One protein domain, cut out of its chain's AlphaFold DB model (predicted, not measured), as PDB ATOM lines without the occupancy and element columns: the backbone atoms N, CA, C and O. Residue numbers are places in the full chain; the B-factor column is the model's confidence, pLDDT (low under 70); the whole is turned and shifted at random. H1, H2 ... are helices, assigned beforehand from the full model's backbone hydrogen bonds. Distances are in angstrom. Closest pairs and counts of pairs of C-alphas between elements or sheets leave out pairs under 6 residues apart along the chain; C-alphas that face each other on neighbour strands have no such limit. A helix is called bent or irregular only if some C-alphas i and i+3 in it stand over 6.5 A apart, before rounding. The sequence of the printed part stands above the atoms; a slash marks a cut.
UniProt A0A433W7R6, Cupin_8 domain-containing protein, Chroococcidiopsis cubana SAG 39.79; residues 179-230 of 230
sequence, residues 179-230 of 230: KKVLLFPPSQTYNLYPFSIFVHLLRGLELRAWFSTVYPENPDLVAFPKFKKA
ATOM      1  N   LYS A 179     131.782 121.274 182.158       95.19
ATOM      2  CA  LYS A 179     133.072 121.737 181.636       95.19
ATOM      3  C   LYS A 179     132.897 122.274 180.216       95.19
ATOM      4  O   LYS A 179     132.386 121.566 179.352       95.19
ATOM      5  N   LYS A 180     133.348 123.509 179.972       94.81
ATOM      6  CA  LYS A 180     133.524 124.047 178.614       94.81
ATOM      7  C   LYS A 180     134.853 123.526 178.073       94.81
ATOM      8  O   LYS A 180     135.886 123.717 178.710       94.81
ATOM      9  N   VAL A 181     134.822 122.859 176.923       94.81
ATOM     10  CA  VAL A 181     136.021 122.348 176.249       94.81
ATOM     11  C   VAL A 181     136.136 123.042 174.900       94.81
ATOM     12  O   VAL A 181     135.220 122.962 174.085       94.81
ATOM     13  N   LEU A 182     137.257 123.726 174.687       94.81
ATOM     14  CA  LEU A 182     137.620 124.339 173.416       94.81
ATOM     15  C   LEU A 182     138.766 123.530 172.807       94.81
ATOM     16  O   LEU A 182     139.790 123.335 173.460       94.81
ATOM     17  N   LEU A 183     138.579 123.053 171.578       95.62
ATOM     18  CA  LEU A 183     139.558 122.241 170.859       95.62
ATOM     19  C   LEU A 183     139.963 122.935 169.566       95.62
ATOM     20  O   LEU A 183     139.130 123.525 168.884       95.62
ATOM     21  N   PHE A 184     141.234 122.783 169.218       95.62
ATOM     22  CA  PHE A 184     141.791 123.179 167.933       95.62
ATOM     23  C   PHE A 184     142.461 121.952 167.310       95.62
ATOM     24  O   PHE A 184     143.094 121.181 168.041       95.62
ATOM     25  N   PRO A 185     142.352 121.740 165.989       94.94
ATOM     26  CA  PRO A 185     143.050 120.638 165.348       94.94
ATOM     27  C   PRO A 185     144.574 120.867 165.397       94.94
ATOM     28  O   PRO A 185     145.022 122.016 165.373       94.94
ATOM     29  N   PRO A 186     145.403 119.804 165.393       94.81
ATOM     30  CA  PRO A 186     146.864 119.939 165.438       94.81
ATOM     31  C   PRO A 186     147.456 120.815 164.323       94.81
ATOM     32  O   PRO A 186     148.488 121.458 164.528       94.81
ATOM     33  N   SER A 187     146.783 120.906 163.170       95.38
ATOM     34  CA  SER A 187     147.148 121.801 162.061       95.38
ATOM     35  C   SER A 187     147.180 123.283 162.454       95.38
ATOM     36  O   SER A 187     147.876 124.066 161.812       95.38
ATOM     37  N   GLN A 188     146.488 123.666 163.531       96.69
ATOM     38  CA  GLN A 188     146.434 125.033 164.042       96.69
ATOM     39  C   GLN A 188     147.524 125.351 165.067       96.69
ATOM     40  O   GLN A 188     147.650 126.506 165.455       96.69
ATOM     41  N   THR A 189     148.364 124.389 165.473       95.88
ATOM     42  CA  THR A 189     149.391 124.581 166.523       95.88
ATOM     43  C   THR A 189     150.225 125.850 166.322       95.88
ATOM     44  O   THR A 189     150.494 126.582 167.273       95.88
ATOM     45  N   TYR A 190     150.585 126.166 165.074       94.94
ATOM     46  CA  TYR A 190     151.350 127.368 164.742       94.94
ATOM     47  C   TYR A 190     150.607 128.685 165.037       94.94
ATOM     48  O   TYR A 190     151.230 129.684 165.395       94.94
ATOM     49  N   ASN A 191     149.282 128.682 164.922       97.88
ATOM     50  CA  ASN A 191     148.412 129.827 165.190       97.88
ATOM     51  C   ASN A 191     148.060 129.962 166.682       97.88
ATOM     52  O   ASN A 191     147.518 130.987 167.085       97.88
ATOM     53  N   LEU A 192     148.406 128.965 167.508       97.75
ATOM     54  CA  LEU A 192     148.134 128.930 168.951       97.75
ATOM     55  C   LEU A 192     149.312 129.396 169.814       97.75
ATOM     56  O   LEU A 192     149.181 129.426 171.034       97.75
ATOM     57  N   TYR A 193     150.450 129.760 169.218       97.50
ATOM     58  CA  TYR A 193     151.612 130.321 169.921       97.50
ATOM     59  C   TYR A 193     152.015 129.538 171.188       97.50
ATOM     60  O   TYR A 193     151.939 130.076 172.301       97.50
ATOM     61  N   PRO A 194     152.419 128.261 171.057       96.75
ATOM     62  CA  PRO A 194     152.986 127.510 172.169       96.75
ATOM     63  C   PRO A 194     154.201 128.223 172.780       96.75
ATOM     64  O   PRO A 194     154.895 128.985 172.099       96.75
ATOM     65  N   PHE A 195     154.492 127.955 174.053       95.75
ATOM     66  CA  PHE A 195     155.767 128.358 174.642       95.75
ATOM     67  C   PHE A 195     156.934 127.806 173.814       95.75
ATOM     68  O   PHE A 195     156.897 126.686 173.303       95.75
ATOM     69  N   SER A 196     158.000 128.597 173.708       92.06
ATOM     70  CA  SER A 196     159.203 128.195 172.983       92.06
ATOM     71  C   SER A 196     159.798 126.903 173.552       92.06
ATOM     72  O   SER A 196     159.904 126.737 174.768       92.06
ATOM     73  N   ILE A 197     160.275 126.017 172.676       91.81
ATOM     74  CA  ILE A 197     160.966 124.789 173.091       91.81
ATOM     75  C   ILE A 197     162.201 125.085 173.953       91.81
ATOM     76  O   ILE A 197     162.490 124.334 174.881       91.81
ATOM     77  N   PHE A 198     162.877 126.218 173.729       92.00
ATOM     78  CA  PHE A 198     164.019 126.641 174.545       92.00
ATOM     79  C   PHE A 198     163.636 126.858 176.011       92.00
ATOM     80  O   PHE A 198     164.397 126.500 176.903       92.00
ATOM     81  N   VAL A 199     162.432 127.378 176.274       87.44
ATOM     82  CA  VAL A 199     161.924 127.546 177.643       87.44
ATOM     83  C   VAL A 199     161.764 126.190 178.318       87.44
ATOM     84  O   VAL A 199     162.162 126.026 179.467       87.44
ATOM     85  N   HIS A 200     161.243 125.201 177.594       87.38
ATOM     86  CA  HIS A 200     161.110 123.849 178.120       87.38
ATOM     87  C   HIS A 200     162.466 123.187 178.385       87.38
ATOM     88  O   HIS A 200     162.618 122.512 179.395       87.38
ATOM     89  N   LEU A 201     163.471 123.412 177.535       90.50
ATOM     90  CA  LEU A 201     164.826 122.899 177.771       90.50
ATOM     91  C   LEU A 201     165.487 123.544 178.998       90.50
ATOM     92  O   LEU A 201     166.164 122.857 179.755       90.50
ATOM     93  N   LEU A 202     165.266 124.842 179.217       91.00
ATOM     94  CA  LEU A 202     165.837 125.575 180.352       91.00
ATOM     95  C   LEU A 202     165.117 125.289 181.676       91.00
ATOM     96  O   LEU A 202     165.743 125.321 182.730       91.00
ATOM     97  N   ARG A 203     163.801 125.056 181.634       87.62
ATOM     98  CA  ARG A 203     162.930 125.028 182.827       87.62
ATOM     99  C   ARG A 203     162.232 123.688 183.048       87.62
ATOM    100  O   ARG A 203     161.495 123.506 184.015       87.62
ATOM    101  N   GLY A 204     162.449 122.731 182.153       88.00
ATOM    102  CA  GLY A 204     161.937 121.372 182.238       88.00
ATOM    103  C   GLY A 204     160.424 121.315 182.442       88.00
ATOM    104  O   GLY A 204     159.629 121.850 181.666       88.00
ATOM    105  N   LEU A 205     160.015 120.618 183.503       85.25
ATOM    106  CA  LEU A 205     158.606 120.391 183.821       85.25
ATOM    107  C   LEU A 205     157.924 121.587 184.496       85.25
ATOM    108  O   LEU A 205     156.703 121.527 184.668       85.25
ATOM    109  N   GLU A 206     158.671 122.639 184.853       92.19
ATOM    110  CA  GLU A 206     158.113 123.853 185.454       92.19
ATOM    111  C   GLU A 206     157.314 124.662 184.432       92.19
ATOM    112  O   GLU A 206     156.204 125.102 184.725       92.19
ATOM    113  N   LEU A 207     157.854 124.816 183.217       92.56
ATOM    114  CA  LEU A 207     157.224 125.543 182.119       92.56
ATOM    115  C   LEU A 207     157.373 124.771 180.806       92.56
ATOM    116  O   LEU A 207     158.474 124.522 180.320       92.56
ATOM    117  N   ARG A 208     156.238 124.350 180.249       90.75
ATOM    118  CA  ARG A 208     156.166 123.334 179.193       90.75
ATOM    119  C   ARG A 208     155.820 123.957 177.840       90.75
ATOM    120  O   ARG A 208     154.884 124.746 177.747       90.75
ATOM    121  N   ALA A 209     156.533 123.537 176.793       93.25
ATOM    122  CA  ALA A 209     156.377 124.062 175.433       93.25
ATOM    123  C   ALA A 209     155.010 123.750 174.801       93.25
ATOM    124  O   ALA A 209     154.563 124.464 173.919       93.25
ATOM    125  N   TRP A 210     154.308 122.716 175.262       93.75
ATOM    126  CA  TRP A 210     153.010 122.327 174.699       93.75
ATOM    127  C   TRP A 210     151.818 123.156 175.192       93.75
ATOM    128  O   TRP A 210     150.691 122.883 174.792       93.75
ATOM    129  N   PHE A 211     152.039 124.166 176.038       96.38
ATOM    130  CA  PHE A 211     151.000 125.121 176.423       96.38
ATOM    131  C   PHE A 211     151.032 126.359 175.529       96.38
ATOM    132  O   PHE A 211     152.096 126.897 175.234       96.38
ATOM    133  N   SER A 212     149.853 126.843 175.151       97.19
ATOM    134  CA  SER A 212     149.655 128.101 174.438       97.19
ATOM    135  C   SER A 212     149.873 129.307 175.353       97.19
ATOM    136  O   SER A 212     149.412 129.345 176.501       97.19
ATOM    137  N   THR A 213     150.516 130.331 174.797       96.88
ATOM    138  CA  THR A 213     150.655 131.659 175.410       96.88
ATOM    139  C   THR A 213     149.433 132.560 175.188       96.88
ATOM    140  O   THR A 213     149.342 133.619 175.799       96.88
ATOM    141  N   VAL A 214     148.448 132.128 174.395       97.19
ATOM    142  CA  VAL A 214     147.214 132.877 174.115       97.19
ATOM    143  C   VAL A 214     146.140 132.559 175.160       97.19
ATOM    144  O   VAL A 214     146.062 131.440 175.680       97.19
ATOM    145  N   TYR A 215     145.281 133.531 175.470       96.38
ATOM    146  CA  TYR A 215     143.989 133.300 176.121       96.38
ATOM    147  C   TYR A 215     142.891 133.240 175.053       96.38
ATOM    148  O   TYR A 215     142.544 134.284 174.511       96.38
ATOM    149  N   PRO A 216     142.329 132.061 174.729       95.00
ATOM    150  CA  PRO A 216     141.371 131.950 173.627       95.00
ATOM    151  C   PRO A 216     140.087 132.768 173.806       95.00
ATOM    152  O   PRO A 216     139.540 133.253 172.827       95.00
ATOM    153  N   GLU A 217     139.624 132.935 175.048       92.19
ATOM    154  CA  GLU A 217     138.397 133.682 175.371       92.19
ATOM    155  C   GLU A 217     138.584 135.208 175.298       92.19
ATOM    156  O   GLU A 217     137.609 135.944 175.216       92.19
ATOM    157  N   ASN A 218     139.830 135.691 175.352       93.38
ATOM    158  CA  ASN A 218     140.166 137.110 175.232       93.38
ATOM    159  C   ASN A 218     141.576 137.261 174.627       93.38
ATOM    160  O   ASN A 218     142.541 137.528 175.354       93.38
ATOM    161  N   PRO A 219     141.738 136.989 173.322       95.56
ATOM    162  CA  PRO A 219     143.054 136.930 172.707       95.56
ATOM    163  C   PRO A 219     143.613 138.334 172.450       95.56
ATOM    164  O   PRO A 219     142.956 139.179 171.844       95.56
ATOM    165  N   ASP A 220     144.876 138.561 172.814       96.31
ATOM    166  CA  ASP A 220     145.626 139.734 172.350       96.31
ATOM    167  C   ASP A 220     146.011 139.535 170.876       96.31
ATOM    168  O   ASP A 220     147.047 138.959 170.543       96.31
ATOM    169  N   LEU A 221     145.150 139.991 169.967       97.00
ATOM    170  CA  LEU A 221     145.355 139.849 168.521       97.00
ATOM    171  C   LEU A 221     146.433 140.790 167.963       97.00
ATOM    172  O   LEU A 221     146.805 140.643 166.796       97.00
ATOM    173  N   VAL A 222     146.936 141.738 168.761       97.00
ATOM    174  CA  VAL A 222     148.095 142.564 168.397       97.00
ATOM    175  C   VAL A 222     149.370 141.754 168.613       97.00
ATOM    176  O   VAL A 222     150.201 141.670 167.709       97.00
ATOM    177  N   ALA A 223     149.500 141.089 169.764       96.44
ATOM    178  CA  ALA A 223     150.623 140.198 170.052       96.44
ATOM    179  C   ALA A 223     150.551 138.867 169.280       96.44
ATOM    180  O   ALA A 223     151.582 138.328 168.869       96.44
ATOM    181  N   PHE A 224     149.342 138.346 169.051       97.31
ATOM    182  CA  PHE A 224     149.085 137.025 168.469       97.31
ATOM    183  C   PHE A 224     148.215 137.097 167.198       97.31
ATOM    184  O   PHE A 224     147.163 136.456 167.118       97.31
ATOM    185  N   PRO A 225     148.625 137.837 166.150       97.56
ATOM    186  CA  PRO A 225     147.772 138.113 164.990       97.56
ATOM    187  C   PRO A 225     147.331 136.865 164.212       97.56
ATOM    188  O   PRO A 225     146.283 136.881 163.566       97.56
ATOM    189  N   LYS A 226     148.098 135.768 164.267       97.44
ATOM    190  CA  LYS A 226     147.757 134.508 163.587       97.44
ATOM    191  C   LYS A 226     146.637 133.741 164.279       97.44
ATOM    192  O   LYS A 226     146.025 132.906 163.624       97.44
ATOM    193  N   PHE A 227     146.316 134.059 165.534       97.25
ATOM    194  CA  PHE A 227     145.223 133.412 166.255       97.25
ATOM    195  C   PHE A 227     143.863 133.655 165.581       97.25
ATOM    196  O   PHE A 227     142.987 132.809 165.659       97.25
ATOM    197  N   LYS A 228     143.716 134.736 164.796       95.00
ATOM    198  CA  LYS A 228     142.533 134.969 163.940       95.00
ATOM    199  C   LYS A 228     142.269 133.854 162.917       95.00
ATOM    200  O   LYS A 228     141.187 133.806 162.349       95.00
ATOM    201  N   LYS A 229     143.278 133.034 162.611       94.25
ATOM    202  CA  LYS A 229     143.209 131.923 161.649       94.25
ATOM    203  C   LYS A 229     143.056 130.557 162.330       94.25
ATOM    204  O   LYS A 229     143.049 129.555 161.613       94.25
ATOM    205  N   ALA A 230     143.058 130.530 163.667       90.25
ATOM    206  CA  ALA A 230     142.966 129.315 164.469       90.25
ATOM    207  C   ALA A 230     141.586 128.660 164.343       90.25
ATOM    208  O   ALA A 230     140.591 129.406 164.224       90.25
TER     209      ALA A 230
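What this domain is: This is residues 179 to 230 of the 230 residues of the protein "Cupin_8 domain-containing protein" of Chroococcidiopsis cubana SAG 39.79 (UniProt A0A433W7R6). This is a chain with little regular structure: short helices H1 and H3 pack together at one end, while the chain loops out to H2 and folds back through a long unnamed stretch, residues 204 to 224. Of 52 printed residues, 19 are in three named helices, H1, H2, H3 in chain order, with no named strand; the class is all helix. It is only just loose, close to compact, with a radius of gyration of the C-alphas of 11.9 A and spans of 30 by 29 by 21 A.

How they stand to each other: H1, residues 186 to 192, touches H3, residues 225 to 229; their closest C-alphas, of Asn 191 and Phe 227, are 4.9 A apart. H2, residues 197 to 203, is apart from both. In H2 every O i to N i+4 pair is within hydrogen-bond range; H1 has 1 of 3, with 3 of 4 O i to N i+3 pairs, and H3 has 0 of 1, with 1 of 2.

Where its parts are: H1 begins at C-alpha 186 (146.864, 119.939, 165.438), spans 9.7 A and is irregular: C-alphas 187 and 190 are 7.5 A apart. H2 spans 9.9 A. H3 spans 8.4 A, ending at C-alpha 229 (143.209, 131.923, 161.649).

The domain as a whole: The farthest C-alphas, of Lys 179 and Leu 202, are 33.0 A apart. The H1 to H2 link is tight, and the H2 to H3 link, 21 residues, is long. The printed part has no cut, and no printed residue is under pLDDT 70.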